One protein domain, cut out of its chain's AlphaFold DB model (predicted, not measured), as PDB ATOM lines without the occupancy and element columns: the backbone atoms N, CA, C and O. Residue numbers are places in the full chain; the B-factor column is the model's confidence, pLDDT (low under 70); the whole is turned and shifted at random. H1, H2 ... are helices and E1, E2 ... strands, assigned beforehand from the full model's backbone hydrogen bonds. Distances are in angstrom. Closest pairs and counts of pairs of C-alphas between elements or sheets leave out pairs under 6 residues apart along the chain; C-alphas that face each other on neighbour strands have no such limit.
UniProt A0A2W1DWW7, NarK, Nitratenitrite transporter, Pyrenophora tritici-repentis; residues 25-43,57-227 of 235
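AT A GLANCE: This is residues 25 to 43 and 57 to 227 of the 235 residues of the protein "NarK, Nitratenitrite transporter" of Pyrenophora tritici-repentis (UniProt A0A2W1DWW7). A small three-stranded sheet is covered on one face by H6 and H7, with H5 and H1 packed farther out. H4 leads away to a second lobe, where H2 and H3 pack on it, and the long stretch 171 to 188 reaches toward the opposite end. The printed part has 190 residues, with eight named helices and three named strands in the order H1 H2 H3 H4 E1 H5 H6 E2 H7 H8 E3. The sheet, E1 E2 E3, is parallel; the class is mostly helix. The whole is loose, with a radius of gyration of the C-alphas of 21.7 A and spans of 81 by 40 by 33 A.

HOW THE PARTS SIT: Begin at E2, residues 165 to 170, the inner strand. E1, residues 125 to 128, is parallel to it at 37 degrees, with N 126 and O 167 2.8 A apart; E3, residues 224 to 227, is parallel at 13 degrees, with N 168 and O 226 2.8 A apart. H6, residues 151 to 162, and H7, residues 189 to 211, lie on the same face, making two layers, helices on one face of a sheet. H7 runs along E2, at 2 degrees on the local plane and a height over the sheet of 9.5 A; H6 runs across E1 at 67 degrees on the local plane, at 9.3 A. H7 is the hub: it touches H6, closest C-alphas Leu 160 and Trp 205 at 5.5 A; H5, residues 134 to 144, Leu 134 and Gln 200 at 6.5 A; and H1, residues 26 to 43, Met 30 and Cys 207 at 6.1 A. Look outward to H4, residues 101 to 121: it touches H2, residues 58 to 61, closest C-alphas Phe 58 and Leu 106 at 5.9 A, and H3, residues 64 to 75, Leu 75 and Ala 114 at 6.8 A. H8, residues 214 to 219, meets H7 only through their link. Two strand-helix-strand units, parallel neighbour strands with helices between, are E1, H5 H6, E2 and E2, H7 H8, E3, both with right-handed crossovers. Every O i to N i+4 pair is within hydrogen-bond range in H1, H3, H4, H5, H6 and H7; H2 is too short for one, and H8 has 0 of 2 but 3 of 3 O i to N i+3 pairs.

IN THESE COORDINATES: Find C-alpha 26 at (141.129, 160.282, 174.625), where H1 begins; it spans 26.2 A. H4 spans 30.0 A and H7 33.1 A, and E3 ends at C-alpha 227, (122.624, 155.730, 181.085).

THE WHOLE: The C-alphas farthest apart are those of Ser 96 and Asp 181, 82.4 A. Residues 44 to 56 are not printed; C-alphas 43 and 57 stand 19.7 A apart across the cut. H3 to H4 and E2 to H7 are long links. Low confidence includes residues 74 to 106.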
ATOM      1  N   LYS A  25     142.778 159.048 178.940       92.25
ATOM      2  CA  LYS A  25     143.107 160.016 177.897       92.25
ATOM      3  C   LYS A  25     142.452 159.577 176.594       92.25
ATOM      4  O   LYS A  25     142.628 158.443 176.163       92.25
ATOM      5  N   THR A  26     141.753 160.501 175.940       93.00
ATOM      6  CA  THR A  26     141.129 160.282 174.625       93.00
ATOM      7  C   THR A  26     142.122 159.695 173.625       93.00
ATOM      8  O   THR A  26     141.813 158.707 172.973       93.00
ATOM      9  N   GLN A  27     143.343 160.238 173.554       94.31
ATOM     10  CA  GLN A  27     144.363 159.755 172.618       94.31
ATOM     11  C   GLN A  27     144.734 158.285 172.862       94.31
ATOM     12  O   GLN A  27     144.757 157.500 171.923       94.31
ATOM     13  N   THR A  28     144.928 157.895 174.124       93.56
ATOM     14  CA  THR A  28     145.218 156.510 174.527       93.56
ATOM     15  C   THR A  28     144.118 155.552 174.064       93.56
ATOM     16  O   THR A  28     144.404 154.490 173.515       93.56
ATOM     17  N   VAL A  29     142.850 155.949 174.206       95.12
ATOM     18  CA  VAL A  29     141.712 155.166 173.701       95.12
ATOM     19  C   VAL A  29     141.749 155.055 172.177       95.12
ATOM     20  O   VAL A  29     141.604 153.962 171.637       95.12
ATOM     21  N   MET A  30     141.969 156.166 171.475       93.38
ATOM     22  CA  MET A  30     142.035 156.194 170.009       93.38
ATOM     23  C   MET A  30     143.155 155.295 169.470       93.38
ATOM     24  O   MET A  30     142.953 154.558 168.504       93.38
ATOM     25  N   ASP A  31     144.318 155.294 170.119       93.75
ATOM     26  CA  ASP A  31     145.450 154.448 169.741       93.75
ATOM     27  C   ASP A  31     145.137 152.956 169.961       93.75
ATOM     28  O   ASP A  31     145.437 152.120 169.101       93.75
ATOM     29  N   ALA A  32     144.441 152.616 171.054       93.25
ATOM     30  CA  ALA A  32     143.990 151.251 171.332       93.25
ATOM     31  C   ALA A  32     142.980 150.756 170.281       93.25
ATOM     32  O   ALA A  32     143.076 149.624 169.789       93.25
ATOM     33  N   LEU A  33     142.038 151.619 169.880       91.75
ATOM     34  CA  LEU A  33     141.059 151.329 168.829       91.75
ATOM     35  C   LEU A  33     141.744 151.078 167.479       91.75
ATOM     36  O   LEU A  33     141.442 150.092 166.799       91.75
ATOM     37  N   LYS A  34     142.732 151.903 167.114       90.25
ATOM     38  CA  LYS A  34     143.521 151.715 165.886       90.25
ATOM     39  C   LYS A  34     144.275 150.387 165.885       90.25
ATOM     40  O   LYS A  34     144.224 149.664 164.889       90.25
ATOM     41  N   LYS A  35     144.922 150.024 167.000       87.62
ATOM     42  CA  LYS A  35     145.620 148.732 167.151       87.62
ATOM     43  C   LYS A  35     144.665 147.537 167.038       87.62
ATOM     44  O   LYS A  35     145.000 146.508 166.447       87.62
ATOM     45  N   THR A  36     143.448 147.685 167.549       85.50
ATOM     46  CA  THR A  36     142.394 146.671 167.418       85.50
ATOM     47  C   THR A  36     141.978 146.486 165.957       85.50
ATOM     48  O   THR A  36     141.917 145.364 165.450       85.50
ATOM     49  N   ARG A  37     141.760 147.586 165.228       79.25
ATOM     50  CA  ARG A  37     141.376 147.558 163.811       79.25
ATOM     51  C   ARG A  37     142.443 146.921 162.921       79.25
ATOM     52  O   ARG A  37     142.108 146.118 162.051       79.25
ATOM     53  N   THR A  38     143.720 147.245 163.132       71.44
ATOM     54  CA  THR A  38     144.823 146.643 162.362       71.44
ATOM     55  C   THR A  38     144.944 145.142 162.623       71.44
ATOM     56  O   THR A  38     145.190 144.378 161.689       71.44
ATOM     57  N   SER A  39     144.689 144.705 163.857       65.44
ATOM     58  CA  SER A  39     144.646 143.286 164.224       65.44
ATOM     59  C   SER A  39     143.478 142.562 163.540       65.44
ATOM     60  O   SER A  39     143.689 141.539 162.887       65.44
ATOM     61  N   LYS A  40     142.264 143.135 163.570       63.97
ATOM     62  CA  LYS A  40     141.084 142.578 162.878       63.97
ATOM     63  C   LYS A  40     141.277 142.499 161.362       63.97
ATOM     64  O   LYS A  40     140.920 141.487 160.761       63.97
ATOM     65  N   ALA A  41     141.891 143.505 160.736       57.94
ATOM     66  CA  ALA A  41     142.176 143.496 159.297       57.94
ATOM     67  C   ALA A  41     143.154 142.376 158.886       57.94
ATOM     68  O   ALA A  41     142.985 141.772 157.827       57.94
ATOM     69  N   ARG A  42     144.139 142.056 159.741       52.19
ATOM     70  CA  ARG A  42     145.078 140.941 159.521       52.19
ATOM     71  C   ARG A  42     144.406 139.571 159.642       52.19
ATOM     72  O   ARG A  42     144.684 138.702 158.826       52.19
ATOM     73  N   VAL A  43     143.504 139.392 160.610       51.41
ATOM     74  CA  VAL A  43     142.802 138.112 160.850       51.41
ATOM     75  C   VAL A  43     141.704 137.851 159.813       51.41
ATOM     76  O   VAL A  43     141.486 136.717 159.398       51.41
ATOM     77  N   GLY A  57     127.317 136.779 147.286       59.56
ATOM     78  CA  GLY A  57     127.720 135.953 148.424       59.56
ATOM     79  C   GLY A  57     126.954 134.634 148.419       59.56
ATOM     80  O   GLY A  57     125.823 134.569 147.928       59.56
ATOM     81  N   PHE A  58     127.583 133.570 148.902       65.88
ATOM     82  CA  PHE A  58     126.980 132.240 148.924       65.88
ATOM     83  C   PHE A  58     125.597 132.247 149.601       65.88
ATOM     84  O   PHE A  58     124.688 131.570 149.133       65.88
ATOM     85  N   LEU A  59     125.401 133.094 150.611       64.69
ATOM     86  CA  LEU A  59     124.123 133.322 151.275       64.69
ATOM     87  C   LEU A  59     123.043 133.878 150.328       64.69
ATOM     88  O   LEU A  59     121.907 133.419 150.358       64.69
ATOM     89  N   PHE A  60     123.396 134.787 149.412       65.75
ATOM     90  CA  PHE A  60     122.475 135.357 148.413       65.75
ATOM     91  C   PHE A  60     122.047 134.367 147.322       65.75
ATOM     92  O   PHE A  60     121.158 134.682 146.528       65.75
ATOM     93  N   ARG A  61     122.666 133.180 147.273       68.50
ATOM     94  CA  ARG A  61     122.227 132.077 146.407       68.50
ATOM     95  C   ARG A  61     120.979 131.386 146.950       68.50
ATOM     96  O   ARG A  61     120.282 130.734 146.179       68.50
ATOM     97  N   PHE A  62     120.701 131.512 148.248       62.84
ATOM     98  CA  PHE A  62     119.500 130.944 148.841       62.84
ATOM     99  C   PHE A  62     118.284 131.853 148.620       62.84
ATOM    100  O   PHE A  62     118.415 133.087 148.666       62.84
ATOM    101  N   PRO A  63     117.089 131.262 148.429       66.25
ATOM    102  CA  PRO A  63     115.838 132.002 148.471       66.25
ATOM    103  C   PRO A  63     115.703 132.809 149.777       66.25
ATOM    104  O   PRO A  63     116.255 132.406 150.809       66.25
ATOM    105  N   PRO A  64     115.010 133.961 149.758       60.88
ATOM    106  CA  PRO A  64     114.766 134.775 150.952       60.88
ATOM    107  C   PRO A  64     114.197 133.987 152.142       60.88
ATOM    108  O   PRO A  64     114.594 134.236 153.274       60.88
ATOM    109  N   GLU A  65     113.329 133.007 151.893       67.31
ATOM    110  CA  GLU A  65     112.678 132.180 152.915       67.31
ATOM    111  C   GLU A  65     113.708 131.363 153.708       67.31
ATOM    112  O   GLU A  65     113.718 131.392 154.936       67.31
ATOM    113  N   VAL A  66     114.648 130.725 153.005       68.69
ATOM    114  CA  VAL A  66     115.724 129.925 153.614       68.69
ATOM    115  C   VAL A  66     116.690 130.811 154.402       68.69
ATOM    116  O   VAL A  66     117.148 130.435 155.477       68.69
ATOM    117  N   ARG A  67     116.991 132.017 153.904       69.06
ATOM    118  CA  ARG A  67     117.817 132.979 154.652       69.06
ATOM    119  C   ARG A  67     117.135 133.424 155.943       69.06
ATOM    120  O   ARG A  67     117.798 133.504 156.972       69.06
ATOM    121  N   ASN A  68     115.826 133.663 155.906       66.31
ATOM    122  CA  ASN A  68     115.057 134.026 157.093       66.31
ATOM    123  C   ASN A  68     115.055 132.901 158.136       66.31
ATOM    124  O   ASN A  68     115.250 133.187 159.314       66.31
ATOM    125  N   GLU A  69     114.910 131.638 157.725       71.81
ATOM    126  CA  GLU A  69     115.041 130.489 158.634       71.81
ATOM    127  C   GLU A  69     116.445 130.399 159.246       71.81
ATOM    128  O   GLU A  69     116.584 130.196 160.451       71.81
ATOM    129  N   ILE A  70     117.494 130.622 158.447       71.50
ATOM    130  CA  ILE A  70     118.874 130.684 158.943       71.50
ATOM    131  C   ILE A  70     119.030 131.795 159.990       71.50
ATOM    132  O   ILE A  70     119.662 131.561 161.017       71.50
ATOM    133  N   TYR A  71     118.452 132.983 159.779       67.94
ATOM    134  CA  TYR A  71     118.495 134.057 160.779       67.94
ATOM    135  C   TYR A  71     117.692 133.735 162.029       67.94
ATOM    136  O   TYR A  71     118.182 133.998 163.125       67.94
ATOM    137  N   ALA A  72     116.505 133.145 161.881       66.81
ATOM    138  CA  ALA A  72     115.699 132.710 163.014       66.81
ATOM    139  C   ALA A  72     116.483 131.720 163.889       66.81
ATOM    140  O   ALA A  72     116.538 131.885 165.103       66.81
ATOM    141  N   LEU A  73     117.174 130.756 163.269       70.88
ATOM    142  CA  LEU A  73     118.012 129.779 163.969       70.88
ATOM    143  C   LEU A  73     119.295 130.387 164.557       70.88
ATOM    144  O   LEU A  73     119.728 129.982 165.632       70.88
ATOM    145  N   ALA A  74     119.934 131.325 163.853       66.19
ATOM    146  CA  ALA A  74     121.224 131.884 164.261       66.19
ATOM    147  C   ALA A  74     121.109 132.979 165.330       66.19
ATOM    148  O   ALA A  74     122.045 133.167 166.107       66.19
ATOM    149  N   LEU A  75     120.008 133.734 165.338       63.78
ATOM    150  CA  LEU A  75     119.823 134.888 166.216       63.78
ATOM    151  C   LEU A  75     118.788 134.652 167.325       63.78
ATOM    152  O   LEU A  75     118.697 135.496 168.211       63.78
ATOM    153  N   ASP A  76     118.031 133.548 167.284       62.16
ATOM    154  CA  ASP A  76     116.946 133.226 168.232       62.16
ATOM    155  C   ASP A  76     115.972 134.406 168.447       62.16
ATOM    156  O   ASP A  76     115.419 134.630 169.523       62.16
ATOM    157  N   ILE A  77     115.779 135.223 167.403       54.28
ATOM    158  CA  ILE A  77     114.855 136.361 167.429       54.28
ATOM    159  C   ILE A  77     113.458 135.803 167.170       54.28
ATOM    160  O   ILE A  77     112.929 135.854 166.060       54.28
ATOM    161  N   ALA A  78     112.850 135.253 168.217       46.31
ATOM    162  CA  ALA A  78     111.426 134.953 168.269       46.31
ATOM    163  C   ALA A  78     110.623 136.250 168.478       46.31
ATOM    164  O   ALA A  78     109.913 136.406 169.467       46.31
ATOM    165  N   SER A  79     110.757 137.234 167.591       41.22
ATOM    166  CA  SER A  79     109.949 138.452 167.681       41.22
ATOM    167  C   SER A  79     109.772 139.103 166.320       41.22
ATOM    168  O   SER A  79     110.693 139.734 165.813       41.22
ATOM    169  N   GLU A  80     108.549 138.917 165.821       38.50
ATOM    170  CA  GLU A  80     107.867 139.537 164.687       38.50
ATOM    171  C   GLU A  80     108.602 139.539 163.337       38.50
ATOM    172  O   GLU A  80     109.779 139.883 163.249       38.50
ATOM    173  N   PRO A  81     107.906 139.203 162.233       40.84
ATOM    174  CA  PRO A  81     108.431 139.432 160.900       40.84
ATOM    175  C   PRO A  81     108.580 140.944 160.733       40.84
ATOM    176  O   PRO A  81     107.640 141.627 160.328       40.84
ATOM    177  N   ALA A  82     109.747 141.478 161.089       39.38
ATOM    178  CA  ALA A  82     110.139 142.848 160.831       39.38
ATOM    179  C   ALA A  82     110.215 143.013 159.312       39.38
ATOM    180  O   ALA A  82     111.243 142.797 158.677       39.38
ATOM    181  N   VAL A  83     109.038 143.279 158.750       38.97
ATOM    182  CA  VAL A  83     108.730 144.045 157.555       38.97
ATOM    183  C   VAL A  83     109.905 144.105 156.583       38.97
ATOM    184  O   VAL A  83     110.752 144.994 156.626       38.97
ATOM    185  N   THR A  84     109.905 143.126 155.677       41.06
ATOM    186  CA  THR A  84     110.099 143.377 154.244       41.06
ATOM    187  C   THR A  84     111.219 144.359 153.905       41.06
ATOM    188  O   THR A  84     111.000 145.397 153.292       41.06
ATOM    189  N   THR A  85     112.464 143.978 154.181       42.94
ATOM    190  CA  THR A  85     113.546 144.375 153.270       42.94
ATOM    191  C   THR A  85     113.993 143.135 152.516       42.94
ATOM    192  O   THR A  85     114.950 142.456 152.874       42.94
ATOM    193  N   LEU A  86     113.217 142.795 151.484       42.56
ATOM    194  CA  LEU A  86     113.528 141.724 150.542       42.56
ATOM    195  C   LEU A  86     114.806 142.099 149.789       42.56
ATOM    196  O   LEU A  86     114.767 142.873 148.833       42.56
ATOM    197  N   ILE A  87     115.948 141.558 150.212       43.06
ATOM    198  CA  ILE A  87     117.174 141.673 149.424       43.06
ATOM    199  C   ILE A  87     117.051 140.687 148.263       43.06
ATOM    200  O   ILE A  87     117.148 139.471 148.458       43.06
ATOM    201  N   THR A  88     116.797 141.209 147.066       35.44
ATOM    202  CA  THR A  88     116.664 140.437 145.828       35.44
ATOM    203  C   THR A  88     117.913 139.600 145.562       35.44
ATOM    204  O   THR A  88     119.044 140.084 145.639       35.44
ATOM    205  N   SER A  89     117.705 138.321 145.246       37.06
ATOM    206  CA  SER A  89     118.775 137.434 144.798       37.06
ATOM    207  C   SER A  89     119.349 137.946 143.470       37.06
ATOM    208  O   SER A  89     118.579 138.342 142.589       37.06
ATOM    209  N   PRO A  90     120.680 137.942 143.279       41.72
ATOM    210  CA  PRO A  90     121.253 138.189 141.966       41.72
ATOM    211  C   PRO A  90     120.784 137.094 141.002       41.72
ATOM    212  O   PRO A  90     120.818 135.908 141.332       41.72
ATOM    213  N   SER A  91     120.332 137.488 139.811       36.47
ATOM    214  CA  SER A  91     119.893 136.572 138.760       36.47
ATOM    215  C   SER A  91     121.082 135.768 138.229       36.47
ATOM    216  O   SER A  91     121.830 136.211 137.360       36.47
ATOM    217  N   GLY A  92     121.285 134.572 138.773       43.91
ATOM    218  CA  GLY A  92     122.329 133.662 138.322       43.91
ATOM    219  C   GLY A  92     122.004 132.225 138.694       43.91
ATOM    220  O   GLY A  92     121.564 131.947 139.807       43.91
ATOM    221  N   THR A  93     122.218 131.312 137.751       42.78
ATOM    222  CA  THR A  93     122.143 129.868 137.985       42.78
ATOM    223  C   THR A  93     123.121 129.462 139.093       42.78
ATOM    224  O   THR A  93     124.279 129.889 139.054       42.78
ATOM    225  N   PRO A  94     122.697 128.658 140.082       48.84
ATOM    226  CA  PRO A  94     123.576 128.222 141.158       48.84
ATOM    227  C   PRO A  94     124.670 127.301 140.599       48.84
ATOM    228  O   PRO A  94     124.381 126.233 140.067       48.84
ATOM    229  N   ASP A  95     125.933 127.720 140.720       48.00
ATOM    230  CA  ASP A  95     127.086 126.872 140.394       48.00
ATOM    231  C   ASP A  95     127.079 125.608 141.266       48.00
ATOM    232  O   ASP A  95     127.101 125.697 142.497       48.00
ATOM    233  N   SER A  96     127.123 124.443 140.616       46.78
ATOM    234  CA  SER A  96     127.026 123.093 141.194       46.78
ATOM    235  C   SER A  96     128.254 122.619 141.985       46.78
ATOM    236  O   SER A  96     128.284 121.482 142.451       46.78
ATOM    237  N   ASN A  97     129.265 123.466 142.187       47.06
ATOM    238  CA  ASN A  97     130.491 123.090 142.894       47.06
ATOM    239  C   ASN A  97     130.369 123.347 144.406       47.06
ATOM    240  O   ASN A  97     130.992 124.255 144.965       47.06
ATOM    241  N   LEU A  98     129.544 122.529 145.064       50.69
ATOM    242  CA  LEU A  98     129.455 122.389 146.521       50.69
ATOM    243  C   LEU A  98     130.674 121.608 147.044       50.69
ATOM    244  O   LEU A  98     130.578 120.439 147.391       50.69
ATOM    245  N   ASN A  99     131.839 122.253 147.085       56.72
ATOM    246  CA  ASN A  99     132.971 121.748 147.870       56.72
ATOM    247  C   ASN A  99     132.757 122.104 149.351       56.72
ATOM    248  O   ASN A  99     132.160 123.139 149.634       56.72
ATOM    249  N   ASP A 100     133.314 121.334 150.291       51.75
ATOM    250  CA  ASP A 100     133.216 121.544 151.754       51.75
ATOM    251  C   ASP A 100     133.593 122.971 152.221       51.75
ATOM    252  O   ASP A 100     133.108 123.488 153.230       51.75
ATOM    253  N   MET A 101     134.394 123.681 151.423       60.91
ATOM    254  CA  MET A 101     134.713 125.103 151.604       60.91
ATOM    255  C   MET A 101     133.506 126.045 151.433       60.91
ATOM    256  O   MET A 101     133.555 127.191 151.881       60.91
ATOM    257  N   GLY A 102     132.445 125.592 150.768       64.69
ATOM    258  CA  GLY A 102     131.178 126.294 150.589       64.69
ATOM    259  C   GLY A 102     130.406 126.418 151.896       64.69
ATOM    260  O   GLY A 102     129.907 127.500 152.187       64.69
ATOM    261  N   VAL A 103     130.409 125.372 152.732       67.69
ATOM    262  CA  VAL A 103     129.782 125.407 154.064       67.69
ATOM    263  C   VAL A 103     130.539 126.358 154.986       67.69
ATOM    264  O   VAL A 103     129.933 127.242 155.577       67.69
ATOM    265  N   LEU A 104     131.872 126.275 155.043       66.62
ATOM    266  CA  LEU A 104     132.675 127.207 155.846       66.62
ATOM    267  C   LEU A 104     132.517 128.664 155.384       66.62
ATOM    268  O   LEU A 104     132.457 129.581 156.207       66.62
ATOM    269  N   ARG A 105     132.426 128.888 154.067       68.06
ATOM    270  CA  ARG A 105     132.145 130.213 153.499       68.06
ATOM    271  C   ARG A 105     130.754 130.700 153.896       68.06
ATOM    272  O   ARG A 105     130.644 131.838 154.339       68.06
ATOM    273  N   LEU A 106     129.739 129.844 153.791       69.56
ATOM    274  CA  LEU A 106     128.376 130.140 154.220       69.56
ATOM    275  C   LEU A 106     128.328 130.488 155.711       69.56
ATOM    276  O   LEU A 106     127.823 131.545 156.063       69.56
ATOM    277  N   CYS A 107     128.914 129.665 156.585       70.38
ATOM    278  CA  CYS A 107     128.966 129.934 158.022       70.38
ATOM    279  C   CYS A 107     129.646 131.275 158.323       70.38
ATOM    280  O   CYS A 107     129.173 132.024 159.177       70.38
ATOM    281  N   LYS A 108     130.723 131.617 157.604       74.38
ATOM    282  CA  LYS A 108     131.388 132.920 157.736       74.38
ATOM    283  C   LYS A 108     130.482 134.071 157.293       74.38
ATOM    284  O   LYS A 108     130.436 135.083 157.986       74.38
ATOM    285  N   GLU A 109     129.786 133.936 156.168       74.69
ATOM    286  CA  GLU A 109     128.850 134.951 155.667       74.69
ATOM    287  C   GLU A 109     127.674 135.154 156.630       74.69
ATOM    288  O   GLU A 109     127.427 136.288 157.034       74.69
ATOM    289  N   ILE A 110     127.046 134.066 157.096       74.62
ATOM    290  CA  ILE A 110     125.992 134.102 158.122       74.62
ATOM    291  C   ILE A 110     126.507 134.798 159.376       74.62
ATOM    292  O   ILE A 110     125.857 135.702 159.882       74.62
ATOM    293  N   THR A 111     127.694 134.424 159.865       73.88
ATOM    294  CA  THR A 111     128.269 135.021 161.080       73.88
ATOM    295  C   THR A 111     128.472 136.526 160.921       73.88
ATOM    296  O   THR A 111     128.174 137.283 161.839       73.88
ATOM    297  N   VAL A 112     128.982 136.978 159.772       75.69
ATOM    298  CA  VAL A 112     129.199 138.407 159.508       75.69
ATOM    299  C   VAL A 112     127.871 139.154 159.430       75.69
ATOM    300  O   VAL A 112     127.758 140.235 160.006       75.69
ATOM    301  N   GLU A 113     126.868 138.599 158.753       73.94
ATOM    302  CA  GLU A 113     125.574 139.259 158.586       73.94
ATOM    303  C   GLU A 113     124.763 139.272 159.885       73.94
ATOM    304  O   GLU A 113     124.342 140.339 160.326       73.94
ATOM    305  N   ALA A 114     124.652 138.130 160.563       74.06
ATOM    306  CA  ALA A 114     124.009 138.005 161.868       74.06
ATOM    307  C   ALA A 114     124.644 138.950 162.899       74.06
ATOM    308  O   ALA A 114     123.944 139.677 163.601       74.06
ATOM    309  N   ARG A 115     125.981 139.017 162.937       78.12
ATOM    310  CA  ARG A 115     126.705 139.973 163.782       78.12
ATOM    311  C   ARG A 115     126.391 141.419 163.410       78.12
ATOM    312  O   ARG A 115     126.198 142.228 164.307       78.12
ATOM    313  N   SER A 116     126.337 141.744 162.119       75.94
ATOM    314  CA  SER A 116     126.040 143.104 161.655       75.94
ATOM    315  C   SER A 116     124.622 143.534 162.042       75.94
ATOM    316  O   SER A 116     124.423 144.671 162.465       75.94
ATOM    317  N   LEU A 117     123.648 142.619 161.962       77.69
ATOM    318  CA  LEU A 117     122.281 142.843 162.434       77.69
ATOM    319  C   LEU A 117     122.240 143.035 163.954       77.69
ATOM    320  O   LEU A 117     121.657 144.007 164.437       77.69
ATOM    321  N   LEU A 118     122.912 142.160 164.707       80.62
ATOM    322  CA  LEU A 118     123.012 142.265 166.163       80.62
ATOM    323  C   LEU A 118     123.661 143.590 166.592       80.62
ATOM    324  O   LEU A 118     123.157 144.258 167.486       80.62
ATOM    325  N   GLU A 119     124.750 144.000 165.947       86.31
ATOM    326  CA  GLU A 119     125.459 145.251 166.239       86.31
ATOM    327  C   GLU A 119     124.658 146.496 165.812       86.31
ATOM    328  O   GLU A 119     124.721 147.536 166.476       86.31
ATOM    329  N   GLY A 120     123.881 146.401 164.730       84.06
ATOM    330  CA  GLY A 120     123.044 147.488 164.217       84.06
ATOM    331  C   GLY A 120     121.766 147.731 165.024       84.06
ATOM    332  O   GLY A 120     121.391 148.885 165.239       84.06
ATOM    333  N   HIS A 121     121.117 146.661 165.488       83.69
ATOM    334  CA  HIS A 121     119.793 146.718 166.126       83.69
ATOM    335  C   HIS A 121     119.812 146.386 167.619       83.69
ATOM    336  O   HIS A 121     118.959 146.866 168.365       83.69
ATOM    337  N   GLY A 122     120.784 145.598 168.070       85.44
ATOM    338  CA  GLY A 122     120.932 145.231 169.468       85.44
ATOM    339  C   GLY A 122     121.344 146.412 170.343       85.44
ATOM    340  O   GLY A 122     121.972 147.382 169.905       85.44
ATOM    341  N   MET A 123     121.003 146.303 171.625       91.62
ATOM    342  CA  MET A 123     121.429 147.234 172.660       91.62
ATOM    343  C   MET A 123     122.098 146.436 173.787       91.62
ATOM    344  O   MET A 123     121.402 145.890 174.642       91.62
ATOM    345  N   PRO A 124     123.439 146.328 173.794       92.00
ATOM    346  CA  PRO A 124     124.160 145.599 174.814       92.00
ATOM    347  C   PRO A 124     123.973 146.292 176.160       92.00
ATOM    348  O   PRO A 124     124.067 147.520 176.276       92.00
ATOM    349  N   TYR A 125     123.749 145.471 177.175       91.00
ATOM    350  CA  TYR A 125     123.791 145.881 178.566       91.00
ATOM    351  C   TYR A 125     125.250 145.919 179.030       91.00
ATOM    352  O   TYR A 125     125.942 144.901 179.020       91.00
ATOM    353  N   VAL A 126     125.730 147.099 179.416       93.56
ATOM    354  CA  VAL A 126     127.106 147.325 179.866       93.56
ATOM    355  C   VAL A 126     127.087 147.701 181.349       93.56
ATOM    356  O   VAL A 126     126.722 148.834 181.680       93.56
ATOM    357  N   PRO A 127     127.493 146.789 182.251       90.06
ATOM    358  CA  PRO A 127     127.542 147.084 183.675       90.06
ATOM    359  C   PRO A 127     128.700 148.034 183.997       90.06
ATOM    360  O   PRO A 127     129.865 147.776 183.675       90.06
ATOM    361  N   ILE A 128     128.380 149.128 184.682       89.88
ATOM    362  CA  ILE A 128     129.342 150.076 185.238       89.88
ATOM    363  C   ILE A 128     129.455 149.801 186.737       89.88
ATOM    364  O   ILE A 128     128.595 150.187 187.527       89.88
ATOM    365  N   MET A 129     130.522 149.095 187.108       85.25
ATOM    366  CA  MET A 129     130.829 148.639 188.463       85.25
ATOM    367  C   MET A 129     132.243 149.080 188.847       85.25
ATOM    368  O   MET A 129     133.080 149.322 187.977       85.25
ATOM    369  N   GLY A 130     132.558 149.119 190.145       77.75
ATOM    370  CA  GLY A 130     133.881 149.529 190.643       77.75
ATOM    371  C   GLY A 130     135.070 148.714 190.100       77.75
ATOM    372  O   GLY A 130     136.199 149.202 190.090       77.75
ATOM    373  N   ASN A 131     134.829 147.493 189.615       78.44
ATOM    374  CA  ASN A 131     135.835 146.578 189.073       78.44
ATOM    375  C   ASN A 131     135.833 146.469 187.533       78.44
ATOM    376  O   ASN A 131     136.633 145.708 186.996       78.44
ATOM    377  N   THR A 132     135.001 147.232 186.807       79.38
ATOM    378  CA  THR A 132     134.922 147.152 185.334       79.38
ATOM    379  C   THR A 132     136.253 147.517 184.640       79.38
ATOM    380  O   THR A 132     136.519 147.056 183.533       79.38
ATOM    381  N   GLY A 133     137.127 148.300 185.290       80.75
ATOM    382  CA  GLY A 133     138.552 148.414 184.930       80.75
ATOM    383  C   GLY A 133     138.858 148.870 183.494       80.75
ATOM    384  O   GLY A 133     139.790 148.351 182.879       80.75
ATOM    385  N   LEU A 134     138.100 149.827 182.937       89.00
ATOM    386  CA  LEU A 134     138.208 150.207 181.517       89.00
ATOM    387  C   LEU A 134     139.573 150.792 181.140       89.00
ATOM    388  O   LEU A 134     140.112 150.434 180.098       89.00
ATOM    389  N   ASN A 135     140.162 151.656 181.972       89.38
ATOM    390  CA  ASN A 135     141.506 152.185 181.709       89.38
ATOM    391  C   ASN A 135     142.559 151.063 181.634       89.38
ATOM    392  O   ASN A 135     143.372 151.029 180.713       89.38
ATOM    393  N   SER A 136     142.490 150.093 182.549       89.38
ATOM    394  CA  SER A 136     143.365 148.916 182.539       89.38
ATOM    395  C   SER A 136     143.169 148.076 181.278       89.38
ATOM    396  O   SER A 136     144.152 147.681 180.664       89.38
ATOM    397  N   ALA A 137     141.922 147.856 180.846       91.88
ATOM    398  CA  ALA A 137     141.633 147.148 179.599       91.88
ATOM    399  C   ALA A 137     142.209 147.882 178.373       91.88
ATOM    400  O   ALA A 137     142.829 147.257 177.517       91.88
ATOM    401  N   ILE A 138     142.076 149.211 178.305       94.44
ATOM    402  CA  ILE A 138     142.639 150.022 177.216       94.44
ATOM    403  C   ILE A 138     144.171 149.937 177.180       94.44
ATOM    404  O   ILE A 138     144.741 149.737 176.106       94.44
ATOM    405  N   ASN A 139     144.839 150.024 178.332       92.88
ATOM    406  CA  ASN A 139     146.295 149.867 178.405       92.88
ATOM    407  C   ASN A 139     146.730 148.450 178.008       92.88
ATOM    408  O   ASN A 139     147.670 148.294 177.233       92.88
ATOM    409  N   LEU A 140     145.982 147.423 178.422       93.31
ATOM    410  CA  LEU A 140     146.261 146.038 178.044       93.31
ATOM    411  C   LEU A 140     146.165 145.828 176.524       93.31
ATOM    412  O   LEU A 140     147.013 145.162 175.929       93.31
ATOM    413  N   ILE A 141     145.184 146.453 175.864       94.38
ATOM    414  CA  ILE A 141     145.088 146.452 174.396       94.38
ATOM    415  C   ILE A 141     146.318 147.135 173.784       94.38
ATOM    416  O   ILE A 141     146.916 146.612 172.839       94.38
ATOM    417  N   LEU A 142     146.728 148.290 174.308       93.31
ATOM    418  CA  LEU A 142     147.894 149.022 173.806       93.31
ATOM    419  C   LEU A 142     149.197 148.247 173.946       93.31
ATOM    420  O   LEU A 142     150.008 148.275 173.021       93.31
ATOM    421  N   GLU A 143     149.372 147.510 175.034       93.88
ATOM    422  CA  GLU A 143     150.573 146.721 175.298       93.88
ATOM    423  C   GLU A 143     150.534 145.403 174.513       93.88
ATOM    424  O   GLU A 143     151.369 145.159 173.640       93.88
ATOM    425  N   HIS A 144     149.479 144.611 174.687       92.50
ATOM    426  CA  HIS A 144     149.438 143.213 174.246       92.50
ATOM    427  C   HIS A 144     148.422 142.920 173.131       92.50
ATOM    428  O   HIS A 144     148.515 141.895 172.463       92.50
ATOM    429  N   GLY A 145     147.512 143.853 172.847       89.25
ATOM    430  CA  GLY A 145     146.458 143.702 171.835       89.25
ATOM    431  C   GLY A 145     145.129 143.224 172.426       89.25
ATOM    432  O   GLY A 145     145.057 142.823 173.582       89.25
ATOM    433  N   GLU A 146     144.058 143.266 171.626       89.81
ATOM    434  CA  GLU A 146     142.688 142.918 172.067       89.81
ATOM    435  C   GLU A 146     142.570 141.472 172.579       89.81
ATOM    436  O   GLU A 146     141.786 141.206 173.482       89.81
ATOM    437  N   ALA A 147     143.391 140.550 172.065       88.50
ATOM    438  CA  ALA A 147     143.397 139.147 172.487       88.50
ATOM    439  C   ALA A 147     143.869 138.933 173.938       88.50
ATOM    440  O   ALA A 147     143.664 137.853 174.484       88.50
ATOM    441  N   ALA A 148     144.498 139.936 174.560       90.44
ATOM    442  CA  ALA A 148     144.913 139.870 175.958       90.44
ATOM    443  C   ALA A 148     143.764 140.150 176.940       90.44
ATOM    444  O   ALA A 148     143.901 139.875 178.131       90.44
ATOM    445  N   LEU A 149     142.639 140.700 176.466       91.06
ATOM    446  CA  LEU A 149     141.468 140.924 177.304       91.06
ATOM    447  C   LEU A 149     140.897 139.586 177.778       91.06
ATOM    448  O   LEU A 149     140.712 138.659 176.989       91.06
ATOM    449  N   ASN A 150     140.539 139.508 179.060       91.19
ATOM    450  CA  ASN A 150     139.740 138.382 179.534       91.19
ATOM    451  C   ASN A 150     138.319 138.429 178.919       91.19
ATOM    452  O   ASN A 150     137.907 139.477 178.409       91.19
ATOM    453  N   PRO A 151     137.538 137.333 178.977       90.12
ATOM    454  CA  PRO A 151     136.221 137.284 178.339       90.12
ATOM    455  C   PRO A 151     135.278 138.419 178.760       90.12
ATOM    456  O   PRO A 151     134.642 139.028 177.909       90.12
ATOM    457  N   VAL A 152     135.246 138.774 180.049       88.44
ATOM    458  CA  VAL A 152     134.386 139.851 180.569       88.44
ATOM    459  C   VAL A 152     134.801 141.210 180.001       88.44
ATOM    460  O   VAL A 152     133.964 141.963 179.501       88.44
ATOM    461  N   GLN A 153     136.099 141.516 180.023       91.19
ATOM    462  CA  GLN A 153     136.644 142.746 179.446       91.19
ATOM    463  C   GLN A 153     136.387 142.819 177.939       91.19
ATOM    464  O   GLN A 153     136.030 143.880 177.433       91.19
ATOM    465  N   SER A 154     136.537 141.693 177.237       91.31
ATOM    466  CA  SER A 154     136.281 141.584 175.802       91.31
ATOM    467  C   SER A 154     134.814 141.866 175.476       91.31
ATOM    468  O   SER A 154     134.534 142.689 174.607       91.31
ATOM    469  N   THR A 155     133.872 141.285 176.225       91.31
ATOM    470  CA  THR A 155     132.432 141.527 176.055       91.31
ATOM    471  C   THR A 155     132.063 142.988 176.305       91.31
ATOM    472  O   THR A 155     131.368 143.595 175.491       91.31
ATOM    473  N   ILE A 156     132.565 143.587 177.390       93.06
ATOM    474  CA  ILE A 156     132.306 144.997 177.721       93.06
ATOM    475  C   ILE A 156     132.889 145.918 176.645       93.06
ATOM    476  O   ILE A 156     132.214 146.833 176.165       93.06
ATOM    477  N   PHE A 157     134.125 145.656 176.221       94.12
ATOM    478  CA  PHE A 157     134.770 146.414 175.158       94.12
ATOM    479  C   PHE A 157     134.013 146.275 173.832       94.12
ATOM    480  O   PHE A 157     133.750 147.283 173.178       94.12
ATOM    481  N   ALA A 158     133.582 145.069 173.452       91.94
ATOM    482  CA  ALA A 158     132.778 144.834 172.254       91.94
ATOM    483  C   ALA A 158     131.441 145.592 172.305       91.94
ATOM    484  O   ALA A 158     131.097 146.272 171.337       91.94
ATOM    485  N   GLY A 159     130.749 145.561 173.449       93.44
ATOM    486  CA  GLY A 159     129.511 146.310 173.681       93.44
ATOM    487  C   GLY A 159     129.684 147.815 173.466       93.44
ATOM    488  O   GLY A 159     128.877 148.446 172.787       93.44
ATOM    489  N   LEU A 160     130.787 148.390 173.957       95.25
ATOM    490  CA  LEU A 160     131.084 149.818 173.797       95.25
ATOM    491  C   LEU A 160     131.566 150.199 172.387       95.25
ATOM    492  O   LEU A 160     131.434 151.359 171.979       95.25
ATOM    493  N   THR A 161     132.144 149.258 171.639       93.81
ATOM    494  CA  THR A 161     132.892 149.573 170.411       93.81
ATOM    495  C   THR A 161     132.243 149.120 169.111       93.81
ATOM    496  O   THR A 161     132.584 149.659 168.056       93.81
ATOM    497  N   SER A 162     131.331 148.148 169.165       91.12
ATOM    498  CA  SER A 162     130.796 147.505 167.957       91.12
ATOM    499  C   SER A 162     129.319 147.809 167.711       91.12
ATOM    500  O   SER A 162     128.888 147.781 166.568       91.12
ATOM    501  N   PHE A 163     128.550 148.172 168.741       92.12
ATOM    502  CA  PHE A 163     127.104 148.380 168.613       92.12
ATOM    503  C   PHE A 163     126.720 149.826 168.281       92.12
ATOM    504  O   PHE A 163     127.388 150.776 168.704       92.12
ATOM    505  N   MET A 164     125.602 150.009 167.577       92.06
ATOM    506  CA  MET A 164     125.002 151.320 167.300       92.06
ATOM    507  C   MET A 164     124.404 151.974 168.547       92.06
ATOM    508  O   MET A 164     124.483 153.196 168.710       92.06
ATOM    509  N   ASN A 165     123.846 151.155 169.437       94.00
ATOM    510  CA  ASN A 165     123.253 151.575 170.698       94.00
ATOM    511  C   ASN A 165     123.977 150.905 171.869       94.00
ATOM    512  O   ASN A 165     124.576 149.855 171.679       94.00
ATOM    513  N   ALA A 166     123.943 151.491 173.063       95.31
ATOM    514  CA  ALA A 166     124.382 150.837 174.295       95.31
ATOM    515  C   ALA A 166     123.563 151.298 175.494       95.31
ATOM    516  O   ALA A 166     123.169 152.462 175.585       95.31
ATOM    517  N   HIS A 167     123.361 150.379 176.429       94.94
ATOM    518  CA  HIS A 167     122.723 150.640 177.704       94.94
ATOM    519  C   HIS A 167     123.779 150.530 178.808       94.94
ATOM    520  O   HIS A 167     124.241 149.439 179.124       94.94
ATOM    521  N   LEU A 168     124.200 151.667 179.362       94.19
ATOM    522  CA  LEU A 168     125.154 151.745 180.466       94.19
ATOM    523  C   LEU A 168     124.380 151.694 181.784       94.19
ATOM    524  O   LEU A 168     123.687 152.653 182.124       94.19
ATOM    525  N   HIS A 169     124.497 150.593 182.517       90.31
ATOM    526  CA  HIS A 169     123.784 150.407 183.778       90.31
ATOM    527  C   HIS A 169     124.727 150.634 184.959       90.31
ATOM    528  O   HIS A 169     125.725 149.922 185.106       90.31
ATOM    529  N   LEU A 170     124.430 151.628 185.799       86.25
ATOM    530  CA  LEU A 170     125.241 151.938 186.975       86.25
ATOM    531  C   LEU A 170     124.850 151.057 188.157       86.25
ATOM    532  O   LEU A 170     123.746 151.152 188.678       86.25
ATOM    533  N   HIS A 171     125.802 150.263 188.636       82.56
ATOM    534  CA  HIS A 171     125.649 149.503 189.871       82.56
ATOM    535  C   HIS A 171     126.172 150.331 191.040       82.56
ATOM    536  O   HIS A 171     127.351 150.253 191.386       82.56
ATOM    537  N   ILE A 172     125.295 151.147 191.614       76.75
ATOM    538  CA  ILE A 172     125.581 151.985 192.779       76.75
ATOM    539  C   ILE A 172     124.736 151.536 193.968       76.75
ATOM    540  O   ILE A 172     123.636 151.017 193.805       76.75
ATOM    541  N   SER A 173     125.253 151.751 195.171       69.06
ATOM    542  CA  SER A 173     124.487 151.632 196.408       69.06
ATOM    543  C   SER A 173     124.694 152.923 197.181       69.06
ATOM    544  O   SER A 173     125.838 153.292 197.457       69.06
ATOM    545  N   HIS A 174     123.606 153.629 197.479       66.38
ATOM    546  CA  HIS A 174     123.662 154.801 198.337       66.38
ATOM    547  C   HIS A 174     123.751 154.360 199.790       66.38
ATOM    548  O   HIS A 174     123.042 153.457 200.229       66.38
ATOM    549  N   THR A 175     124.644 155.008 200.526       62.75
ATOM    550  CA  THR A 175     124.654 154.934 201.984       62.75
ATOM    551  C   THR A 175     124.142 156.287 202.451       62.75
ATOM    552  O   THR A 175     124.630 157.310 201.967       62.75
ATOM    553  N   LEU A 176     123.119 156.304 203.307       62.25
ATOM    554  CA  LEU A 176     122.657 157.546 203.926       62.25
ATOM    555  C   LEU A 176     123.798 158.151 204.755       62.25
ATOM    556  O   LEU A 176     124.680 157.417 205.212       62.25
ATOM    557  N   SER A 177     123.790 159.474 204.926       61.94
ATOM    558  CA  SER A 177     124.739 160.119 205.835       61.94
ATOM    559  C   SER A 177     124.580 159.523 207.236       61.94
ATOM    560  O   SER A 177     123.463 159.305 207.704       61.94
ATOM    561  N   GLU A 178     125.700 159.228 207.901       64.38
ATOM    562  CA  GLU A 178     125.691 158.822 209.313       64.38
ATOM    563  C   GLU A 178     125.374 160.010 210.241       64.38
ATOM    564  O   GLU A 178     125.121 159.809 211.429       64.38
ATOM    565  N   ASP A 179     125.404 161.237 209.710       65.62
ATOM    566  CA  ASP A 179     125.065 162.462 210.425       65.62
ATOM    567  C   ASP A 179     123.567 162.784 210.250       65.62
ATOM    568  O   ASP A 179     123.138 163.077 209.130       65.62
ATOM    569  N   PRO A 180     122.753 162.723 211.321       63.72
ATOM    570  CA  PRO A 180     121.323 163.015 211.250       63.72
ATOM    571  C   PRO A 180     121.010 164.488 210.940       63.72
ATOM    572  O   PRO A 180     119.872 164.778 210.568       63.72
ATOM    573  N   ASP A 181     121.984 165.395 211.077       72.31
ATOM    574  CA  ASP A 181     121.833 166.831 210.814       72.31
ATOM    575  C   ASP A 181     122.381 167.253 209.433       72.31
ATOM    576  O   ASP A 181     122.274 168.426 209.069       72.31
ATOM    577  N   ASP A 182     122.954 166.325 208.652       63.69
ATOM    578  CA  ASP A 182     123.460 166.592 207.300       63.69
ATOM    579  C   ASP A 182     122.360 166.345 206.247       63.69
ATOM    580  O   ASP A 182     121.995 165.195 205.983       63.69
ATOM    581  N   PRO A 183     121.799 167.404 205.628       56.12
ATOM    582  CA  PRO A 183     120.753 167.263 204.623       56.12
ATOM    583  C   PRO A 183     121.293 166.803 203.259       56.12
ATOM    584  O   PRO A 183     120.493 166.562 202.350       56.12
ATOM    585  N   GLU A 184     122.617 166.727 203.067       52.38
ATOM    586  CA  GLU A 184     123.216 166.335 201.794       52.38
ATOM    587  C   GLU A 184     123.472 164.816 201.706       52.38
ATOM    588  O   GLU A 184     123.884 164.167 202.671       52.38
ATOM    589  N   PRO A 185     123.263 164.199 200.528       54.25
ATOM    590  CA  PRO A 185     123.589 162.794 200.330       54.25
ATOM    591  C   PRO A 185     125.104 162.570 200.428       54.25
ATOM    592  O   PRO A 185     125.886 163.129 199.654       54.25
ATOM    593  N   TYR A 186     125.520 161.682 201.335       61.09
ATOM    594  CA  TYR A 186     126.917 161.288 201.492       61.09
ATOM    595  C   TYR A 186     127.454 160.621 200.213       61.09
ATOM    596  O   TYR A 186     127.108 159.490 199.860       61.09
ATOM    597  N   LEU A 187     128.334 161.326 199.498       62.16
ATOM    598  CA  LEU A 187     129.052 160.794 198.340       62.16
ATOM    599  C   LEU A 187     130.253 159.954 198.805       62.16
ATOM    600  O   LEU A 187     131.376 160.454 198.895       62.16
ATOM    601  N   ASP A 188     130.030 158.660 199.055       68.12
ATOM    602  CA  ASP A 188     131.113 157.709 199.349       68.12
ATOM    603  C   ASP A 188     132.134 157.651 198.187       68.12
ATOM    604  O   ASP A 188     131.805 157.747 196.997       68.12
ATOM    605  N   LEU A 189     133.406 157.431 198.521       72.56
ATOM    606  CA  LEU A 189     134.513 157.219 197.586       72.56
ATOM    607  C   LEU A 189     134.204 156.128 196.549       72.56
ATOM    608  O   LEU A 189     134.636 156.232 195.398       72.56
ATOM    609  N   ARG A 190     133.431 155.102 196.927       74.25
ATOM    610  CA  ARG A 190     132.969 154.043 196.013       74.25
ATOM    611  C   ARG A 190     132.068 154.591 194.910       74.25
ATOM    612  O   ARG A 190     132.258 154.253 193.741       74.25
ATOM    613  N   LEU A 191     131.134 155.468 195.266       77.38
ATOM    614  CA  LEU A 191     130.214 156.101 194.326       77.38
ATOM    615  C   LEU A 191     130.977 157.010 193.352       77.38
ATOM    616  O   LEU A 191     130.802 156.911 192.136       77.38
ATOM    617  N   ARG A 192     131.924 157.810 193.864       78.19
ATOM    618  CA  ARG A 192     132.815 158.634 193.027       78.19
ATOM    619  C   ARG A 192     133.615 157.798 192.026       78.19
ATOM    620  O   ARG A 192     133.751 158.188 190.866       78.19
ATOM    621  N   HIS A 193     134.137 156.655 192.461       81.88
ATOM    622  CA  HIS A 193     134.882 155.737 191.599       81.88
ATOM    623  C   HIS A 193     134.018 155.185 190.460       81.88
ATOM    624  O   HIS A 193     134.437 155.206 189.303       81.88
ATOM    625  N   ILE A 194     132.781 154.777 190.754       85.56
ATOM    626  CA  ILE A 194     131.833 154.272 189.748       85.56
ATOM    627  C   ILE A 194     131.499 155.351 188.708       85.56
ATOM    628  O   ILE A 194     131.542 155.074 187.508       85.56
ATOM    629  N   TYR A 195     131.271 156.603 189.122       86.38
ATOM    630  CA  TYR A 195     131.111 157.720 188.180       86.38
ATOM    631  C   TYR A 195     132.360 157.970 187.332       86.38
ATOM    632  O   TYR A 195     132.266 158.286 186.141       86.38
ATOM    633  N   GLY A 196     133.543 157.797 187.917       87.81
ATOM    634  CA  GLY A 196     134.798 157.838 187.183       87.81
ATOM    635  C   GLY A 196     134.866 156.772 186.085       87.81
ATOM    636  O   GLY A 196     135.264 157.078 184.961       87.81
ATOM    637  N   ILE A 197     134.400 155.553 186.358       90.00
ATOM    638  CA  ILE A 197     134.313 154.467 185.369       90.00
ATOM    639  C   ILE A 197     133.241 154.759 184.313       90.00
ATOM    640  O   ILE A 197     133.500 154.558 183.125       90.00
ATOM    641  N   LEU A 198     132.079 155.309 184.690       92.19
ATOM    642  CA  LEU A 198     131.075 155.772 183.722       92.19
ATOM    643  C   LEU A 198     131.697 156.776 182.744       92.19
ATOM    644  O   LEU A 198     131.543 156.652 181.528       92.19
ATOM    645  N   ARG A 199     132.451 157.752 183.263       92.44
ATOM    646  CA  ARG A 199     133.171 158.718 182.431       92.44
ATOM    647  C   ARG A 199     134.128 158.012 181.472       92.44
ATOM    648  O   ARG A 199     134.193 158.400 180.306       92.44
ATOM    649  N   GLN A 200     134.849 156.981 181.918       93.31
ATOM    650  CA  GLN A 200     135.704 156.186 181.031       93.31
ATOM    651  C   GLN A 200     134.898 155.517 179.911       93.31
ATOM    652  O   GLN A 200     135.281 155.633 178.747       93.31
ATOM    653  N   ALA A 201     133.761 154.892 180.233       95.00
ATOM    654  CA  ALA A 201     132.884 154.248 179.254       95.00
ATOM    655  C   ALA A 201     132.383 155.238 178.194       95.00
ATOM    656  O   ALA A 201     132.450 154.954 176.999       95.00
ATOM    657  N   ILE A 202     131.962 156.433 178.617       94.81
ATOM    658  CA  ILE A 202     131.515 157.505 177.717       94.81
ATOM    659  C   ILE A 202     132.654 157.966 176.798       94.81
ATOM    660  O   ILE A 202     132.437 158.173 175.602       94.81
ATOM    661  N   VAL A 203     133.879 158.106 177.321       95.62
ATOM    662  CA  VAL A 203     135.047 158.460 176.498       95.62
ATOM    663  C   VAL A 203     135.320 157.374 175.456       95.62
ATOM    664  O   VAL A 203     135.490 157.709 174.282       95.62
ATOM    665  N   VAL A 204     135.298 156.094 175.841       95.62
ATOM    666  CA  VAL A 204     135.455 154.965 174.906       95.62
ATOM    667  C   VAL A 204     134.364 154.972 173.837       95.62
ATOM    668  O   VAL A 204     134.674 154.895 172.645       95.62
ATOM    669  N   TRP A 205     133.101 155.144 174.234       95.81
ATOM    670  CA  TRP A 205     131.961 155.223 173.321       95.81
ATOM    671  C   TRP A 205     132.127 156.340 172.290       95.81
ATOM    672  O   TRP A 205     131.962 156.121 171.085       95.81
ATOM    673  N   ARG A 206     132.499 157.539 172.750       94.62
ATOM    674  CA  ARG A 206     132.712 158.703 171.888       94.62
ATOM    675  C   ARG A 206     133.855 158.475 170.904       94.62
ATOM    676  O   ARG A 206     133.638 158.628 169.707       94.62
ATOM    677  N   CYS A 207     135.031 158.073 171.390       94.69
ATOM    678  CA  CYS A 207     136.198 157.794 170.545       94.69
ATOM    679  C   CYS A 207     135.855 156.772 169.456       94.69
ATOM    680  O   CYS A 207     136.144 156.958 168.278       94.69
ATOM    681  N   THR A 208     135.138 155.719 169.841       92.62
ATOM    682  CA  THR A 208     134.749 154.669 168.903       92.62
ATOM    683  C   THR A 208     133.735 155.148 167.869       92.62
ATOM    684  O   THR A 208     133.798 154.747 166.709       92.62
ATOM    685  N   SER A 209     132.820 156.036 168.257       91.06
ATOM    686  CA  SER A 209     131.865 156.640 167.322       91.06
ATOM    687  C   SER A 209     132.572 157.436 166.221       91.06
ATOM    688  O   SER A 209     132.085 157.491 165.096       91.06
ATOM    689  N   GLU A 210     133.728 158.026 166.526       88.44
ATOM    690  CA  GLU A 210     134.542 158.755 165.553       88.44
ATOM    691  C   GLU A 210     135.382 157.811 164.671       88.44
ATOM    692  O   GLU A 210     135.434 158.009 163.457       88.44
ATOM    693  N   GLU A 211     135.991 156.771 165.251       87.19
ATOM    694  CA  GLU A 211     136.930 155.872 164.552       87.19
ATOM    695  C   GLU A 211     136.261 154.735 163.761       87.19
ATOM    696  O   GLU A 211     136.635 154.466 162.614       87.19
ATOM    697  N   ASN A 212     135.277 154.052 164.354       86.56
ATOM    698  CA  ASN A 212     134.643 152.874 163.748       86.56
ATOM    699  C   ASN A 212     133.421 153.237 162.896       86.56
ATOM    700  O   ASN A 212     133.068 152.497 161.979       86.56
ATOM    701  N   PHE A 213     132.806 154.396 163.151       87.00
ATOM    702  CA  PHE A 213     131.560 154.814 162.506       87.00
ATOM    703  C   PHE A 213     131.654 156.155 161.750       87.00
ATOM    704  O   PHE A 213     130.721 156.963 161.809       87.00
ATOM    705  N   PRO A 214     132.728 156.423 160.976       84.81
ATOM    706  CA  PRO A 214     132.876 157.700 160.276       84.81
ATOM    707  C   PRO A 214     131.772 157.933 159.232       84.81
ATOM    708  O   PRO A 214     131.413 159.079 158.963       84.81
ATOM    709  N   HIS A 215     131.200 156.857 158.680       83.81
ATOM    710  CA  HIS A 215     130.117 156.897 157.694       83.81
ATOM    711  C   HIS A 215     128.819 157.506 158.248       83.81
ATOM    712  O   HIS A 215     128.061 158.113 157.495       83.81
ATOM    713  N   LEU A 216     128.580 157.427 159.562       86.12
ATOM    714  CA  LEU A 216     127.369 157.979 160.170       86.12
ATOM    715  C   LEU A 216     127.294 159.503 160.022       86.12
ATOM    716  O   LEU A 216     126.208 160.031 159.788       86.12
ATOM    717  N   LYS A 217     128.444 160.197 160.035       82.62
ATOM    718  CA  LYS A 217     128.515 161.654 159.820       82.62
ATOM    719  C   LYS A 217     127.906 162.070 158.480       82.62
ATOM    720  O   LYS A 217     127.205 163.072 158.430       82.62
ATOM    721  N   ALA A 218     128.139 161.292 157.421       80.81
ATOM    722  CA  ALA A 218     127.608 161.578 156.088       80.81
ATOM    723  C   ALA A 218     126.085 161.380 156.001       80.81
ATOM    724  O   ALA A 218     125.420 162.043 155.214       80.81
ATOM    725  N   THR A 219     125.533 160.489 156.828       85.62
ATOM    726  CA  THR A 219     124.094 160.161 156.854       85.62
ATOM    727  C   THR A 219     123.300 160.946 157.902       85.62
ATOM    728  O   THR A 219     122.097 160.750 158.027       85.62
ATOM    729  N   GLY A 220     123.954 161.787 158.712       85.69
ATOM    730  CA  GLY A 220     123.321 162.484 159.840       85.69
ATOM    731  C   GLY A 220     122.918 161.582 161.019       85.69
ATOM    732  O   GLY A 220     122.388 162.078 162.013       85.69
ATOM    733  N   THR A 221     123.194 160.279 160.946       87.94
ATOM    734  CA  THR A 221     122.878 159.304 161.999       87.94
ATOM    735  C   THR A 221     123.891 159.399 163.142       87.94
ATOM    736  O   THR A 221     125.043 159.790 162.948       87.94
ATOM    737  N   LYS A 222     123.483 159.046 164.367       90.69
ATOM    738  CA  LYS A 222     124.356 159.036 165.551       90.69
ATOM    739  C   LYS A 222     124.203 157.730 166.316       90.69
ATOM    740  O   LYS A 222     123.107 157.186 166.402       90.69
ATOM    741  N   ARG A 223     125.298 157.277 166.925       93.69
ATOM    742  CA  ARG A 223     125.259 156.229 167.950       93.69
ATOM    743  C   ARG A 223     124.606 156.768 169.219       93.69
ATOM    744  O   ARG A 223     124.838 157.927 169.573       93.69
ATOM    745  N   LYS A 224     123.838 155.936 169.926       94.69
ATOM    746  CA  LYS A 224     123.130 156.325 171.157       94.69
ATOM    747  C   LYS A 224     123.620 155.510 172.352       94.69
ATOM    748  O   LYS A 224     123.644 154.290 172.303       94.69
ATOM    749  N   ALA A 225     123.968 156.187 173.439       94.62
ATOM    750  CA  ALA A 225     124.193 155.549 174.731       94.62
ATOM    751  C   ALA A 225     123.128 156.041 175.714       94.62
ATOM    752  O   ALA A 225     122.954 157.251 175.872       94.62
ATOM    753  N   THR A 226     122.420 155.114 176.347       93.81
ATOM    754  CA  THR A 226     121.483 155.391 177.441       93.81
ATOM    755  C   THR A 226     122.177 155.064 178.753       93.81
ATOM    756  O   THR A 226     122.783 154.001 178.867       93.81
ATOM    757  N   VAL A 227     122.103 155.962 179.733       91.19
ATOM    758  CA  VAL A 227     122.624 155.730 181.085       91.19
ATOM    759  C   VAL A 227     121.443 155.497 182.010       91.19
ATOM    760  O   VAL A 227     120.554 156.344 182.070       91.19
TER     761      VAL A 227